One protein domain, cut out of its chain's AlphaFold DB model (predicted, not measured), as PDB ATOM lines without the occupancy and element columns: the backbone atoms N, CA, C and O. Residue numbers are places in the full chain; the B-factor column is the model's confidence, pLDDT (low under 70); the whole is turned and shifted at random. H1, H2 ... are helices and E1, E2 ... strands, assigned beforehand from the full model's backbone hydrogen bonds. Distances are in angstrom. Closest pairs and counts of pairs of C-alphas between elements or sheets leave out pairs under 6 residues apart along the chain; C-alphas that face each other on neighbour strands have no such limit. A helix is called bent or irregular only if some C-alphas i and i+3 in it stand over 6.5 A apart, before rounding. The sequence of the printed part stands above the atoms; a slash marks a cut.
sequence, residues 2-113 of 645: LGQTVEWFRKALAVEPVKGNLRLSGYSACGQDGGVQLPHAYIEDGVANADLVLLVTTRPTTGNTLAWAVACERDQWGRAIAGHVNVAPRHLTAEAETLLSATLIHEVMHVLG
ATOM      1  N   LEU A   2     291.647 210.539 128.705       82.75
ATOM      2  CA  LEU A   2     290.313 210.641 129.363       82.75
ATOM      3  C   LEU A   2     289.808 212.073 129.625       82.75
ATOM      4  O   LEU A   2     288.684 212.402 129.262       82.75
ATOM      5  N   GLY A   3     290.635 212.946 130.212       87.19
ATOM      6  CA  GLY A   3     290.243 214.342 130.448       87.19
ATOM      7  C   GLY A   3     289.946 215.118 129.156       87.19
ATOM      8  O   GLY A   3     289.015 215.913 129.125       87.19
ATOM      9  N   GLN A   4     290.680 214.846 128.071       88.06
ATOM     10  CA  GLN A   4     290.425 215.448 126.755       88.06
ATOM     11  C   GLN A   4     289.121 214.913 126.151       88.06
ATOM     12  O   GLN A   4     288.356 215.697 125.600       88.06
ATOM     13  N   THR A   5     288.838 213.613 126.298       89.31
ATOM     14  CA  THR A   5     287.567 213.000 125.882       89.31
ATOM     15  C   THR A   5     286.384 213.665 126.589       89.31
ATOM     16  O   THR A   5     285.439 214.092 125.929       89.31
ATOM     17  N   VAL A   6     286.453 213.835 127.915       90.19
ATOM     18  CA  VAL A   6     285.396 214.501 128.700       90.19
ATOM     19  C   VAL A   6     285.201 215.955 128.259       90.19
ATOM     20  O   VAL A   6     284.069 216.388 128.046       90.19
ATOM     21  N   GLU A   7     286.287 216.707 128.079       93.12
ATOM     22  CA  GLU A   7     286.219 218.096 127.609       93.12
ATOM     23  C   GLU A   7     285.671 218.221 126.183       93.12
ATOM     24  O   GLU A   7     284.985 219.196 125.869       93.12
ATOM     25  N   TRP A   8     285.937 217.240 125.318       94.44
ATOM     26  CA  TRP A   8     285.358 217.194 123.979       94.44
ATOM     27  C   TRP A   8     283.834 217.014 124.048       94.44
ATOM     28  O   TRP A   8     283.106 217.830 123.480       94.44
ATOM     29  N   PHE A   9     283.332 216.039 124.822       95.81
ATOM     30  CA  PHE A   9     281.885 215.811 124.965       95.81
ATOM     31  C   PHE A   9     281.157 216.991 125.610       95.81
ATOM     32  O   PHE A   9     280.096 217.372 125.123       95.81
ATOM     33  N   ARG A  10     281.750 217.637 126.624       94.38
ATOM     34  CA  ARG A  10     281.194 218.858 127.243       94.38
ATOM     35  C   ARG A  10     280.964 219.997 126.247       94.38
ATOM     36  O   ARG A  10     280.083 220.823 126.458       94.38
ATOM     37  N   LYS A  11     281.769 220.072 125.184       96.69
ATOM     38  CA  LYS A  11     281.633 221.082 124.121       96.69
ATOM     39  C   LYS A  11     280.712 220.628 122.993       96.69
ATOM     40  O   LYS A  11     280.105 221.472 122.332       96.69
ATOM     41  N   ALA A  12     280.662 219.321 122.742       97.38
ATOM     42  CA  ALA A  12     279.915 218.721 121.645       97.38
ATOM     43  C   ALA A  12     278.434 218.502 121.971       97.38
ATOM     44  O   ALA A  12     277.610 218.606 121.067       97.38
ATOM     45  N   LEU A  13     278.089 218.221 123.228       98.00
ATOM     46  CA  LEU A  13     276.733 217.874 123.646       98.00
ATOM     47  C   LEU A  13     276.332 218.687 124.877       98.00
ATOM     48  O   LEU A  13     277.009 218.659 125.904       98.00
ATOM     49  N   ALA A  14     275.202 219.378 124.777       97.12
ATOM     50  CA  ALA A  14     274.490 219.917 125.928       97.12
ATOM     51  C   ALA A  14     273.373 218.951 126.334       97.12
ATOM     52  O   ALA A  14     272.869 218.185 125.512       97.12
ATOM     53  N   VAL A  15     272.979 218.984 127.601       94.69
ATOM     54  CA  VAL A  15     271.988 218.065 128.155       94.69
ATOM     55  C   VAL A  15     271.082 218.807 129.128       94.69
ATOM     56  O   VAL A  15     271.485 219.824 129.691       94.69
ATOM     57  N   GLU A  16     269.860 218.315 129.325       90.25
ATOM     58  CA  GLU A  16     269.027 218.760 130.440       90.25
ATOM     59  C   GLU A  16     269.657 218.258 131.753       90.25
ATOM     60  O   GLU A  16     269.776 217.035 131.924       90.25
ATOM     61  N   PRO A  17     270.113 219.158 132.647       91.38
ATOM     62  CA  PRO A  17     270.873 218.736 133.810       91.38
ATOM     63  C   PRO A  17     270.035 217.906 134.775       91.38
ATOM     64  O   PRO A  17     268.847 218.177 134.983       91.38
ATOM     65  N   VAL A  18     270.666 216.926 135.411       87.81
ATOM     66  CA  VAL A  18     270.060 216.205 136.532       87.81
ATOM     67  C   VAL A  18     269.796 217.194 137.670       87.81
ATOM     68  O   VAL A  18     270.652 217.998 138.041       87.81
ATOM     69  N   LYS A  19     268.584 217.159 138.230       83.56
ATOM     70  CA  LYS A  19     268.226 217.994 139.379       83.56
ATOM     71  C   LYS A  19     268.793 217.383 140.659       83.56
ATOM     72  O   LYS A  19     268.505 216.238 140.988       83.56
ATOM     73  N   GLY A  20     269.557 218.175 141.408       87.06
ATOM     74  CA  GLY A  20     270.192 217.720 142.644       87.06
ATOM     75  C   GLY A  20     271.412 216.831 142.389       87.06
ATOM     76  O   GLY A  20     272.112 216.990 141.392       87.06
ATOM     77  N   ASN A  21     271.696 215.924 143.323       89.19
ATOM     78  CA  ASN A  21     272.787 214.967 143.167       89.19
ATOM     79  C   ASN A  21     272.336 213.801 142.285       89.19
ATOM     80  O   ASN A  21     271.284 213.208 142.533       89.19
ATOM     81  N   LEU A  22     273.169 213.415 141.322       89.38
ATOM     82  CA  LEU A  22     272.941 212.222 140.522       89.38
ATOM     83  C   LEU A  22     273.148 210.976 141.381       89.38
ATOM     84  O   LEU A  22     274.276 210.632 141.738       89.38
ATOM     85  N   ARG A  23     272.052 210.301 141.713       84.69
ATOM     86  CA  ARG A  23     272.065 209.043 142.458       84.69
ATOM     87  C   ARG A  23     271.979 207.876 141.493       84.69
ATOM     88  O   ARG A  23     271.104 207.850 140.632       84.69
ATOM     89  N   LEU A  24     272.892 206.926 141.643       81.38
ATOM     90  CA  LEU A  24     272.814 205.659 140.922       81.38
ATOM     91  C   LEU A  24     271.865 204.726 141.661       81.38
ATOM     92  O   LEU A  24     271.743 204.807 142.889       81.38
ATOM     93  N   SER A  25     271.177 203.857 140.925       67.75
ATOM     94  CA  SER A  25     270.269 202.921 141.569       67.75
ATOM     95  C   SER A  25     271.037 201.931 142.456       67.75
ATOM     96  O   SER A  25     272.262 201.807 142.417       67.75
ATOM     97  N   GLY A  26     270.308 201.230 143.322       54.69
ATOM     98  CA  GLY A  26     270.895 200.331 144.307       54.69
ATOM     99  C   GLY A  26     271.570 199.069 143.758       54.69
ATOM    100  O   GLY A  26     271.966 198.243 144.585       54.69
ATOM    101  N   TYR A  27     271.705 198.901 142.433       58.06
ATOM    102  CA  TYR A  27     272.466 197.798 141.849       58.06
ATOM    103  C   TYR A  27     273.930 197.871 142.292       58.06
ATOM    104  O   TYR A  27     274.561 198.920 142.338       58.06
ATOM    105  N   SER A  28     274.485 196.728 142.680       56.78
ATOM    106  CA  SER A  28     275.805 196.702 143.317       56.78
ATOM    107  C   SER A  28     276.981 196.861 142.354       56.78
ATOM    108  O   SER A  28     278.095 197.126 142.803       56.78
ATOM    109  N   ALA A  29     276.745 196.677 141.054       66.00
ATOM    110  CA  ALA A  29     277.767 196.681 140.027       66.00
ATOM    111  C   ALA A  29     277.223 197.266 138.719       66.00
ATOM    112  O   ALA A  29     276.072 197.041 138.358       66.00
ATOM    113  N   CYS A  30     278.081 197.984 138.003       76.19
ATOM    114  CA  CYS A  30     277.792 198.590 136.707       76.19
ATOM    115  C   CYS A  30     278.739 198.016 135.644       76.19
ATOM    116  O   CYS A  30     279.957 198.065 135.823       76.19
ATOM    117  N   GLY A  31     278.189 197.479 134.549       71.56
ATOM    118  CA  GLY A  31     278.946 196.958 133.402       71.56
ATOM    119  C   GLY A  31     278.811 195.449 133.164       71.56
ATOM    120  O   GLY A  31     278.035 194.771 133.831       71.56
ATOM    121  N   GLN A  32     279.568 194.924 132.193       66.38
ATOM    122  CA  GLN A  32     279.626 193.492 131.844       66.38
ATOM    123  C   GLN A  32     280.653 192.723 132.709       66.38
ATOM    124  O   GLN A  32     281.464 193.335 133.407       66.38
ATOM    125  N   ASP A  33     280.621 191.382 132.683       59.97
ATOM    126  CA  ASP A  33     281.577 190.477 133.362       59.97
ATOM    127  C   ASP A  33     281.773 190.755 134.868       59.97
ATOM    128  O   ASP A  33     282.890 190.935 135.369       59.97
ATOM    129  N   GLY A  34     280.667 190.848 135.606       56.19
ATOM    130  CA  GLY A  34     280.672 191.193 137.032       56.19
ATOM    131  C   GLY A  34     280.874 192.675 137.344       56.19
ATOM    132  O   GLY A  34     280.863 193.051 138.516       56.19
ATOM    133  N   GLY A  35     281.012 193.512 136.313       70.19
ATOM    134  CA  GLY A  35     280.958 194.967 136.391       70.19
ATOM    135  C   GLY A  35     282.009 195.605 137.302       70.19
ATOM    136  O   GLY A  35     283.033 195.017 137.685       70.19
ATOM    137  N   VAL A  36     281.758 196.868 137.623       78.88
ATOM    138  CA  VAL A  36     282.482 197.664 138.613       78.88
ATOM    139  C   VAL A  36     281.561 197.898 139.790       78.88
ATOM    140  O   VAL A  36     280.474 198.444 139.614       78.88
ATOM    141  N   GLN A  37     282.008 197.502 140.981       77.69
ATOM    142  CA  GLN A  37     281.239 197.716 142.197       77.69
ATOM    143  C   GLN A  37     280.980 199.213 142.407       77.69
ATOM    144  O   GLN A  37     281.920 200.014 142.393       77.69
ATOM    145  N   LEU A  38     279.715 199.585 142.601       79.50
ATOM    146  CA  LEU A  38     279.338 200.978 142.820       79.50
ATOM    147  C   LEU A  38     279.752 201.429 144.233       79.50
ATOM    148  O   LEU A  38     279.437 200.745 145.212       79.50
ATOM    149  N   PRO A  39     280.438 202.581 144.379       83.31
ATOM    150  CA  PRO A  39     280.697 203.170 145.687       83.31
ATOM    151  C   PRO A  39     279.391 203.481 146.427       83.31
ATOM    152  O   PRO A  39     278.476 204.064 145.851       83.31
ATOM    153  N   HIS A  40     279.330 203.174 147.728       77.62
ATOM    154  CA  HIS A  40     278.135 203.412 148.555       77.62
ATOM    155  C   HIS A  40     277.654 204.871 148.504       77.62
ATOM    156  O   HIS A  40     276.460 205.135 148.388       77.62
ATOM    157  N   ALA A  41     278.602 205.814 148.486       84.88
ATOM    158  CA  ALA A  41     278.326 207.244 148.385       84.88
ATOM    159  C   ALA A  41     277.569 207.629 147.099       84.88
ATOM    160  O   ALA A  41     276.786 208.570 147.115       84.88
ATOM    161  N   TYR A  42     277.746 206.906 145.985       86.38
ATOM    162  CA  TYR A  42     277.038 207.218 144.730       86.38
ATOM    163  C   TYR A  42     275.561 206.822 144.785       86.38
ATOM    164  O   TYR A  42     274.762 207.326 143.996       86.38
ATOM    165  N   ILE A  43     275.208 205.936 145.716       77.69
ATOM    166  CA  ILE A  43     273.848 205.446 145.905       77.69
ATOM    167  C   ILE A  43     273.138 206.259 146.994       77.69
ATOM    168  O   ILE A  43     272.005 206.686 146.797       77.69
ATOM    169  N   GLU A  44     273.791 206.488 148.138       77.06
ATOM    170  CA  GLU A  44     273.178 207.209 149.263       77.06
ATOM    171  C   GLU A  44     273.204 208.730 149.082       77.06
ATOM    172  O   GLU A  44     272.164 209.392 149.127       77.06
ATOM    173  N   ASP A  45     274.390 209.290 148.849       84.44
ATOM    174  CA  ASP A  45     274.573 210.740 148.756       84.44
ATOM    175  C   ASP A  45     274.319 211.234 147.326       84.44
ATOM    176  O   ASP A  45     273.703 212.285 147.114       84.44
ATOM    177  N   GLY A  46     274.746 210.441 146.343       87.12
ATOM    178  CA  GLY A  46     274.792 210.803 144.933       87.12
ATOM    179  C   GLY A  46     275.996 211.683 144.587       87.12
ATOM    180  O   GLY A  46     276.701 212.212 145.446       87.12
ATOM    181  N   VAL A  47     276.239 211.847 143.290       91.75
ATOM    182  CA  VAL A  47     277.325 212.664 142.745       91.75
ATOM    183  C   VAL A  47     276.795 214.060 142.424       91.75
ATOM    184  O   VAL A  47     275.897 214.226 141.602       91.75
ATOM    185  N   ALA A  48     277.348 215.082 143.076       93.31
ATOM    186  CA  ALA A  48     276.964 216.469 142.828       93.31
ATOM    187  C   ALA A  48     277.460 216.967 141.459       93.31
ATOM    188  O   ALA A  48     278.572 216.636 141.042       93.31
ATOM    189  N   ASN A  49     276.674 217.833 140.807       91.12
ATOM    190  CA  ASN A  49     277.007 218.469 139.523       91.12
ATOM    191  C   ASN A  49     277.398 217.464 138.420       91.12
ATOM    192  O   ASN A  49     278.359 217.691 137.680       91.12
ATOM    193  N   ALA A  50     276.686 216.340 138.342       93.38
ATOM    194  CA  ALA A  50     276.945 215.288 137.371       93.38
ATOM    195  C   ALA A  50     275.660 214.885 136.647       93.38
ATOM    196  O   ALA A  50     274.622 214.720 137.276       93.38
ATOM    197  N   ASP A  51     275.772 214.667 135.337       93.75
ATOM    198  CA  ASP A  51     274.696 214.128 134.493       93.75
ATOM    199  C   ASP A  51     274.971 212.681 134.056       93.75
ATOM    200  O   ASP A  51     274.066 211.962 133.648       93.75
ATOM    201  N   LEU A  52     276.236 212.259 134.151       94.00
ATOM    202  CA  LEU A  52     276.726 210.937 133.781       94.00
ATOM    203  C   LEU A  52     277.938 210.571 134.647       94.00
ATOM    204  O   LEU A  52     278.871 211.368 134.787       94.00
ATOM    205  N   VAL A  53     277.963 209.345 135.169       93.06
ATOM    206  CA  VAL A  53     279.130 208.750 135.835       93.06
ATOM    207  C   VAL A  53     279.762 207.698 134.926       93.06
ATOM    208  O   VAL A  53     279.144 206.689 134.603       93.06
ATOM    209  N   LEU A  54     281.023 207.901 134.541       92.56
ATOM    210  CA  LEU A  54     281.802 206.896 133.816       92.56
ATOM    211  C   LEU A  54     282.749 206.175 134.773       92.56
ATOM    212  O   LEU A  54     283.678 206.772 135.321       92.56
ATOM    213  N   LEU A  55     282.527 204.879 134.954       91.00
ATOM    214  CA  LEU A  55     283.441 203.993 135.662       91.00
ATOM    215  C   LEU A  55     284.449 203.463 134.652       91.00
ATOM    216  O   LEU A  55     284.060 202.887 133.639       91.00
ATOM    217  N   VAL A  56     285.740 203.657 134.909       90.56
ATOM    218  CA  VAL A  56     286.794 203.253 133.974       90.56
ATOM    219  C   VAL A  56     287.654 202.162 134.597       90.56
ATOM    220  O   VAL A  56     288.148 202.322 135.714       90.56
ATOM    221  N   THR A  57     287.863 201.064 133.875       89.88
ATOM    222  CA  THR A  57     288.769 199.983 134.287       89.88
ATOM    223  C   THR A  57     289.825 199.676 133.241       89.88
ATOM    224  O   THR A  57     289.684 199.991 132.062       89.88
ATOM    225  N   THR A  58     290.880 198.997 133.685       89.62
ATOM    226  CA  THR A  58     291.926 198.461 132.814       89.62
ATOM    227  C   THR A  58     292.052 196.952 133.018       89.62
ATOM    228  O   THR A  58     292.881 196.485 133.802       89.62
ATOM    229  N   ARG A  59     291.189 196.176 132.355       87.31
ATOM    230  CA  ARG A  59     291.182 194.703 132.391       87.31
ATOM    231  C   ARG A  59     291.574 194.133 131.020       87.31
ATOM    232  O   ARG A  59     291.262 194.758 130.002       87.31
ATOM    233  N   PRO A  60     292.255 192.971 130.959       86.56
ATOM    234  CA  PRO A  60     292.575 192.312 129.694       86.56
ATOM    235  C   PRO A  60     291.324 192.072 128.840       86.56
ATOM    236  O   PRO A  60     290.294 191.655 129.358       86.56
ATOM    237  N   THR A  61     291.434 192.301 127.534       83.25
ATOM    238  CA  THR A  61     290.383 192.006 126.547       83.25
ATOM    239  C   THR A  61     290.812 190.848 125.645       83.25
ATOM    240  O   THR A  61     292.006 190.550 125.515       83.25
ATOM    241  N   THR A  62     289.854 190.197 124.991       79.56
ATOM    242  CA  THR A  62     290.106 189.119 124.028       79.56
ATOM    243  C   THR A  62     290.385 189.671 122.625       79.56
ATOM    244  O   THR A  62     289.967 190.773 122.272       79.56
ATOM    245  N   GLY A  63     291.135 188.915 121.817       79.06
ATOM    246  CA  GLY A  63     291.403 189.257 120.416       79.06
ATOM    247  C   GLY A  63     292.047 190.637 120.217       79.06
ATOM    248  O   GLY A  63     292.992 190.993 120.915       79.06
ATOM    249  N   ASN A  64     291.517 191.398 119.253       76.38
ATOM    250  CA  ASN A  64     292.007 192.726 118.861       76.38
ATOM    251  C   ASN A  64     291.216 193.886 119.494       76.38
ATOM    252  O   ASN A  64     291.443 195.039 119.141       76.38
ATOM    253  N   THR A  65     290.295 193.606 120.420       80.19
ATOM    254  CA  THR A  65     289.466 194.632 121.066       80.19
ATOM    255  C   THR A  65     290.338 195.589 121.882       80.19
ATOM    256  O   THR A  65     290.996 195.167 122.839       80.19
ATOM    257  N   LEU A  66     290.357 196.868 121.499       83.31
ATOM    258  CA  LEU A  66     291.153 197.909 122.161       83.31
ATOM    259  C   LEU A  66     290.508 198.353 123.478       83.31
ATOM    260  O   LEU A  66     291.176 198.450 124.511       83.31
ATOM    261  N   ALA A  67     289.203 198.585 123.428       87.94
ATOM    262  CA  ALA A  67     288.360 198.944 124.548       87.94
ATOM    263  C   ALA A  67     286.937 198.437 124.284       87.94
ATOM    264  O   ALA A  67     286.661 197.886 123.219       87.94
ATOM    265  N   TRP A  68     286.083 198.547 125.289       88.50
ATOM    266  CA  TRP A  68     284.642 198.368 125.163       88.50
ATOM    267  C   TRP A  68     283.949 199.267 126.182       88.50
ATOM    268  O   TRP A  68     284.527 199.566 127.239       88.50
ATOM    269  N   ALA A  69     282.710 199.659 125.912       89.88
ATOM    270  CA  ALA A  69     281.879 200.321 126.901       89.88
ATOM    271  C   ALA A  69     280.397 199.983 126.787       89.88
ATOM    272  O   ALA A  69     279.896 199.571 125.746       89.88
ATOM    273  N   VAL A  70     279.694 200.163 127.902       87.50
ATOM    274  CA  VAL A  70     278.264 199.878 128.013       87.50
ATOM    275  C   VAL A  70     277.602 200.848 128.988       87.50
ATOM    276  O   VAL A  70     278.172 201.188 130.030       87.50
ATOM    277  N   ALA A  71     276.389 201.293 128.664       88.25
ATOM    278  CA  ALA A  71     275.525 201.982 129.618       88.25
ATOM    279  C   ALA A  71     274.962 200.969 130.621       88.25
ATOM    280  O   ALA A  71     274.459 199.920 130.225       88.25
ATOM    281  N   CYS A  72     275.032 201.278 131.912       81.00
ATOM    282  CA  CYS A  72     274.583 200.368 132.968       81.00
ATOM    283  C   CYS A  72     273.370 200.893 133.741       81.00
ATOM    284  O   CYS A  72     272.571 200.099 134.220       81.00
ATOM    285  N   GLU A  73     273.216 202.212 133.837       82.94
ATOM    286  CA  GLU A  73     272.109 202.866 134.535       82.94
ATOM    287  C   GLU A  73     271.516 203.928 133.620       82.94
ATOM    288  O   GLU A  73     272.250 204.628 132.908       82.94
ATOM    289  N   ARG A  74     270.194 204.071 133.662       85.88
ATOM    290  CA  ARG A  74     269.450 205.044 132.866       85.88
ATOM    291  C   ARG A  74     268.513 205.845 133.760       85.88
ATOM    292  O   ARG A  74     268.038 205.339 134.771       85.88
ATOM    293  N   ASP A  75     268.255 207.091 133.385       87.00
ATOM    294  CA  ASP A  75     267.189 207.869 134.004       87.00
ATOM    295  C   ASP A  75     265.806 207.439 133.492       87.00
ATOM    296  O   ASP A  75     265.665 206.589 132.610       87.00
ATOM    297  N   GLN A  76     264.761 208.077 134.019       84.81
ATOM    298  CA  GLN A  76     263.369 207.789 133.674       84.81
ATOM    299  C   GLN A  76     263.045 208.070 132.199       84.81
ATOM    300  O   GLN A  76     262.029 207.611 131.680       84.81
ATOM    301  N   TRP A  77     263.892 208.815 131.492       88.12
ATOM    302  CA  TRP A  77     263.745 209.081 130.067       88.12
ATOM    303  C   TRP A  77     264.548 208.093 129.214       88.12
ATOM    304  O   TRP A  77     264.496 208.179 127.986       88.12
ATOM    305  N   GLY A  78     265.227 207.129 129.840       88.31
ATOM    306  CA  GLY A  78     266.048 206.113 129.191       88.31
ATOM    307  C   GLY A  78     267.447 206.598 128.800       88.31
ATOM    308  O   GLY A  78     268.199 205.835 128.188       88.31
ATOM    309  N   ARG A  79     267.828 207.829 129.165       92.62
ATOM    310  CA  ARG A  79     269.174 208.375 128.938       92.62
ATOM    311  C   ARG A  79     270.147 207.726 129.911       92.62
ATOM    312  O   ARG A  79     269.838 207.605 131.091       92.62
ATOM    313  N   ALA A  80     271.334 207.352 129.444       92.06
ATOM    314  CA  ALA A  80     272.367 206.805 130.317       92.06
ATOM    315  C   ALA A  80     272.825 207.829 131.373       92.06
ATOM    316  O   ALA A  80     273.171 208.960 131.037       92.06
ATOM    317  N   ILE A  81     272.868 207.402 132.635       91.06
ATOM    318  CA  ILE A  81     273.382 208.180 133.778       91.06
ATOM    319  C   ILE A  81     274.590 207.517 134.445       91.06
ATOM    320  O   ILE A  81     275.337 208.168 135.174       91.06
ATOM    321  N   ALA A  82     274.847 206.244 134.142       91.06
ATOM    322  CA  ALA A  82     276.151 205.644 134.365       91.06
ATOM    323  C   ALA A  82     276.536 204.692 133.237       91.06
ATOM    324  O   ALA A  82     275.692 204.033 132.622       91.06
ATOM    325  N   GLY A  83     277.838 204.602 132.998       91.25
ATOM    326  CA  GLY A  83     278.421 203.650 132.070       91.25
ATOM    327  C   GLY A  83     279.748 203.113 132.572       91.25
ATOM    328  O   GLY A  83     280.437 203.737 133.383       91.25
ATOM    329  N   HIS A  84     280.109 201.944 132.063       90.62
ATOM    330  CA  HIS A  84     281.388 201.300 132.325       90.62
ATOM    331  C   HIS A  84     282.199 201.274 131.035       90.62
ATOM    332  O   HIS A  84     281.715 200.791 130.017       90.62
ATOM    333  N   VAL A  85     283.421 201.799 131.091       91.12
ATOM    334  CA  VAL A  85     284.408 201.769 130.011       91.12
ATOM    335  C   VAL A  85     285.592 200.919 130.462       91.12
ATOM    336  O   VAL A  85     286.173 201.165 131.522       91.12
ATOM    337  N   ASN A  86     286.002 199.947 129.657       89.56
ATOM    338  CA  ASN A  86     287.200 199.160 129.917       89.56
ATOM    339  C   ASN A  86     288.218 199.325 128.791       89.56
ATOM    340  O   ASN A  86     287.906 199.076 127.631       89.56
ATOM    341  N   VAL A  87     289.459 199.656 129.144       89.19
ATOM    342  CA  VAL A  87     290.568 199.785 128.189       89.19
ATOM    343  C   VAL A  87     291.569 198.656 128.397       89.19
ATOM    344  O   VAL A  87     292.014 198.401 129.519       89.19
ATOM    345  N   ALA A  88     291.966 197.980 127.321       87.69
ATOM    346  CA  ALA A  88     292.931 196.896 127.410       87.69
ATOM    347  C   ALA A  88     294.330 197.426 127.805       87.69
ATOM    348  O   ALA A  88     294.886 198.272 127.097       87.69
ATOM    349  N   PRO A  89     294.974 196.889 128.864       87.00
ATOM    350  CA  PRO A  89     296.263 197.396 129.348       87.00
ATOM    351  C   PRO A  89     297.385 197.408 128.299       87.00
ATOM    352  O   PRO A  89     298.234 198.293 128.312       87.00
ATOM    353  N   ARG A  90     297.376 196.452 127.359       79.81
ATOM    354  CA  ARG A  90     298.399 196.300 126.306       79.81
ATOM    355  C   ARG A  90     298.464 197.465 125.303       79.81
ATOM    356  O   ARG A  90     299.421 197.535 124.543       79.81
ATOM    357  N   HIS A  91     297.462 198.346 125.291       71.31
ATOM    358  CA  HIS A  91     297.367 199.480 124.365       71.31
ATOM    359  C   HIS A  91     297.582 200.843 125.047       71.31
ATOM    360  O   HIS A  91     297.457 201.881 124.405       71.31
ATOM    361  N   LEU A  92     297.945 200.859 126.334       76.12
ATOM    362  CA  LEU A  92     298.283 202.076 127.077       76.12
ATOM    363  C   LEU A  92     299.763 202.452 126.874       76.12
ATOM    364  O   LEU A  92     300.561 202.391 127.808       76.12
ATOM    365  N   THR A  93     300.146 202.820 125.648       69.38
ATOM    366  CA  THR A  93     301.497 203.313 125.315       69.38
ATOM    367  C   THR A  93     301.465 204.784 124.886       69.38
ATOM    368  O   THR A  93     300.463 205.266 124.361       69.38
ATOM    369  N   ALA A  94     302.562 205.520 125.106       58.25
ATOM    370  CA  ALA A  94     302.654 206.948 124.768       58.25
ATOM    371  C   ALA A  94     302.528 207.227 123.254       58.25
ATOM    372  O   ALA A  94     302.028 208.271 122.851       58.25
ATOM    373  N   GLU A  95     302.930 206.271 122.415       58.84
ATOM    374  CA  GLU A  95     302.849 206.347 120.947       58.84
ATOM    375  C   GLU A  95     301.409 206.215 120.419       58.84
ATOM    376  O   GLU A  95     301.141 206.538 119.264       58.84
ATOM    377  N   ALA A  96     300.470 205.776 121.262       64.31
ATOM    378  CA  ALA A  96     299.081 205.520 120.900       64.31
ATOM    379  C   ALA A  96     298.100 206.579 121.437       64.31
ATOM    380  O   ALA A  96     296.901 206.323 121.443       64.31
ATOM    381  N   GLU A  97     298.546 207.757 121.897       72.56
ATOM    382  CA  GLU A  97     297.646 208.719 122.564       72.56
ATOM    383  C   GLU A  97     296.478 209.189 121.674       72.56
ATOM    384  O   GLU A  97     295.342 209.297 122.151       72.56
ATOM    385  N   THR A  98     296.724 209.438 120.383       73.25
ATOM    386  CA  THR A  98     295.682 209.848 119.425       73.25
ATOM    387  C   THR A  98     294.684 208.724 119.172       73.25
ATOM    388  O   THR A  98     293.478 208.942 119.279       73.25
ATOM    389  N   LEU A  99     295.184 207.510 118.926       78.31
ATOM    390  CA  LEU A  99     294.363 206.315 118.740       78.31
ATOM    391  C   LEU A  99     293.533 206.016 119.993       78.31
ATOM    392  O   LEU A  99     292.332 205.803 119.892       78.31
ATOM    393  N   LEU A 100     294.140 206.086 121.178       82.62
ATOM    394  CA  LEU A 100     293.463 205.883 122.456       82.62
ATOM    395  C   LEU A 100     292.366 206.925 122.688       82.62
ATOM    396  O   LEU A 100     291.298 206.589 123.190       82.62
ATOM    397  N   SER A 101     292.612 208.187 122.333       85.06
ATOM    398  CA  SER A 101     291.609 209.246 122.481       85.06
ATOM    399  C   SER A 101     290.426 209.034 121.534       85.06
ATOM    400  O   SER A 101     289.286 209.159 121.975       85.06
ATOM    401  N   ALA A 102     290.679 208.640 120.280       87.44
ATOM    402  CA  ALA A 102     289.632 208.269 119.328       87.44
ATOM    403  C   ALA A 102     288.838 207.044 119.807       87.44
ATOM    404  O   ALA A 102     287.610 207.081 119.834       87.44
ATOM    405  N   THR A 103     289.520 205.995 120.277       88.50
ATOM    406  CA  THR A 103     288.873 204.817 120.868       88.50
ATOM    407  C   THR A 103     288.004 205.201 122.067       88.50
ATOM    408  O   THR A 103     286.865 204.774 122.150       88.50
ATOM    409  N   LEU A 104     288.477 206.049 122.982       90.62
ATOM    410  CA  LEU A 104     287.663 206.474 124.125       90.62
ATOM    411  C   LEU A 104     286.435 207.292 123.710       90.62
ATOM    412  O   LEU A 104     285.383 207.135 124.320       90.62
ATOM    413  N   ILE A 105     286.551 208.159 122.698       93.56
ATOM    414  CA  ILE A 105     285.390 208.886 122.164       93.56
ATOM    415  C   ILE A 105     284.377 207.892 121.581       93.56
ATOM    416  O   ILE A 105     283.201 207.982 121.920       93.56
ATOM    417  N   HIS A 106     284.836 206.927 120.782       94.25
ATOM    418  CA  HIS A 106     284.009 205.852 120.224       94.25
ATOM    419  C   HIS A 106     283.257 205.075 121.315       94.25
ATOM    420  O   HIS A 106     282.031 205.011 121.311       94.25
ATOM    421  N   GLU A 107     283.974 204.570 122.321       93.69
ATOM    422  CA  GLU A 107     283.360 203.792 123.399       93.69
ATOM    423  C   GLU A 107     282.351 204.615 124.210       93.69
ATOM    424  O   GLU A 107     281.262 204.152 124.552       93.69
ATOM    425  N   VAL A 108     282.668 205.877 124.508       95.31
ATOM    426  CA  VAL A 108     281.737 206.743 125.241       95.31
ATOM    427  C   VAL A 108     280.492 207.058 124.400       95.31
ATOM    428  O   VAL A 108     279.414 207.197 124.973       95.31
ATOM    429  N   MET A 109     280.572 207.102 123.066       96.12
ATOM    430  CA  MET A 109     279.379 207.251 122.216       96.12
ATOM    431  C   MET A 109     278.417 206.063 122.334       96.12
ATOM    432  O   MET A 109     277.204 206.293 122.342       96.12
ATOM    433  N   HIS A 110     278.914 204.834 122.516       95.31
ATOM    434  CA  HIS A 110     278.052 203.691 122.840       95.31
ATOM    435  C   HIS A 110     277.306 203.904 124.161       95.31
ATOM    436  O   HIS A 110     276.087 203.743 124.213       95.31
ATOM    437  N   VAL A 111     278.006 204.355 125.211       94.81
ATOM    438  CA  VAL A 111     277.378 204.680 126.507       94.81
ATOM    439  C   VAL A 111     276.308 205.758 126.348       94.81
ATOM    440  O   VAL A 111     275.226 205.649 126.920       94.81
ATOM    441  N   LEU A 112     276.599 206.805 125.575       96.50
ATOM    442  CA  LEU A 112     275.713 207.956 125.435       96.50
ATOM    443  C   LEU A 112     274.446 207.651 124.638       96.50
ATOM    444  O   LEU A 112     273.446 208.334 124.857       96.50
ATOM    445  N   GLY A 113     274.457 206.651 123.754       95.19
ATOM    446  CA  GLY A 113     273.247 206.232 123.049       95.19
ATOM    447  C   GLY A 113     273.436 205.573 121.690       95.19
ATOM    448  O   GLY A 113     272.436 205.193 121.087       95.19
TER     449      GLY A 113
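AT A GLANCE: This is residues 2 to 113 of the 645 residues of the protein "EGF-like domain-containing protein" of Aegilops tauschii subsp. strangulata (UniProt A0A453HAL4). A small sheet of three strands, E2, E4 and E3, has the long helix H3 over one of its faces, mainly above E3 and E4, with no named helix on the other face; H1 crosses H3 near residues 101 to 105. Residues 93 to 98, of which 94 to 98 belong to H3, stick out, and the long stretch 16 to 39, with no named element, leads away to the short helix H2, far from the mean of the C-alphas. The 112 printed residues hold three named helices and four named strands, in the order H1 E1 H2 E2 E3 E4 H3; the sheet's order is E2 E4 E3, mixed, and the class is mixed, helices and strands. The whole is compact, with a radius of gyration of the C-alphas of 14.3 A and spans of 41 by 32 by 21 A.

HOW THE PARTS SIT: Start at H1, residues 2 to 12, which touches H3, residues 94 to 112, through residues 101 to 105 of H3 alone; the closest C-alphas, of Thr 5 and Ile 105, are 6.0 A apart. Their lines stand at a steep tilt of 49 degrees, running the same way. E1, residues 13 to 15, pairs with no named strand and meets H1 only through their link. H2, residues 40 to 44, touches no helix and is not on the sheet, with 1 pair of C-alphas within 10 A. Look next at E2, residues 53 to 57, parallel to E4, residues 80 to 87, at 16 degrees: N 55 and O 83 are 2.9 A apart, within hydrogen-bond range. E3, residues 67 to 74, forms a hairpin with E4, antiparallel at 161 degrees, with N 70 and O 84 at 3.0 A. H3 is on the sheet, making two layers, a helix on one face of a sheet. Its height over the sheet is 8.8 A, over E4 and E3, and it runs only just along the strands, at 29 degrees to E3 on the local plane. The closest C-alphas of E3 and H3, Ala 71 and Val 111, are 4.5 A apart. Every O i to N i+4 pair is within hydrogen-bond range in H1 and H2, and 13 of 15 in H3.

IN THESE COORDINATES: Find C-alpha 2 at (290.313, 210.641, 129.363), where H1 begins; it runs 15.3 A to C-alpha 12. E2 is 13.1 A long, E3 21.5 A and E4 19.6 A. H3 runs 27.0 A from C-alpha 94 at (302.654, 206.948, 124.768) to C-alpha 112 at (275.713, 207.956, 125.435); it is irregular, with C-alphas 95 and 98 8.1 A apart, and has a kink of 35 degrees near residue 101.

THE WHOLE: The C-alphas farthest apart, of Gly 20 and Gly 63, are 41.9 A apart. The printed part has no cut, and E1 to H2 is the long link, 24 residues, in which residues 29 to 30 pair antiparallel with 36 to 37. The mean pLDDT of the printed part is 84.5; look for values under 70 at residues 25 to 29, 32 to 34 and 93 to 96.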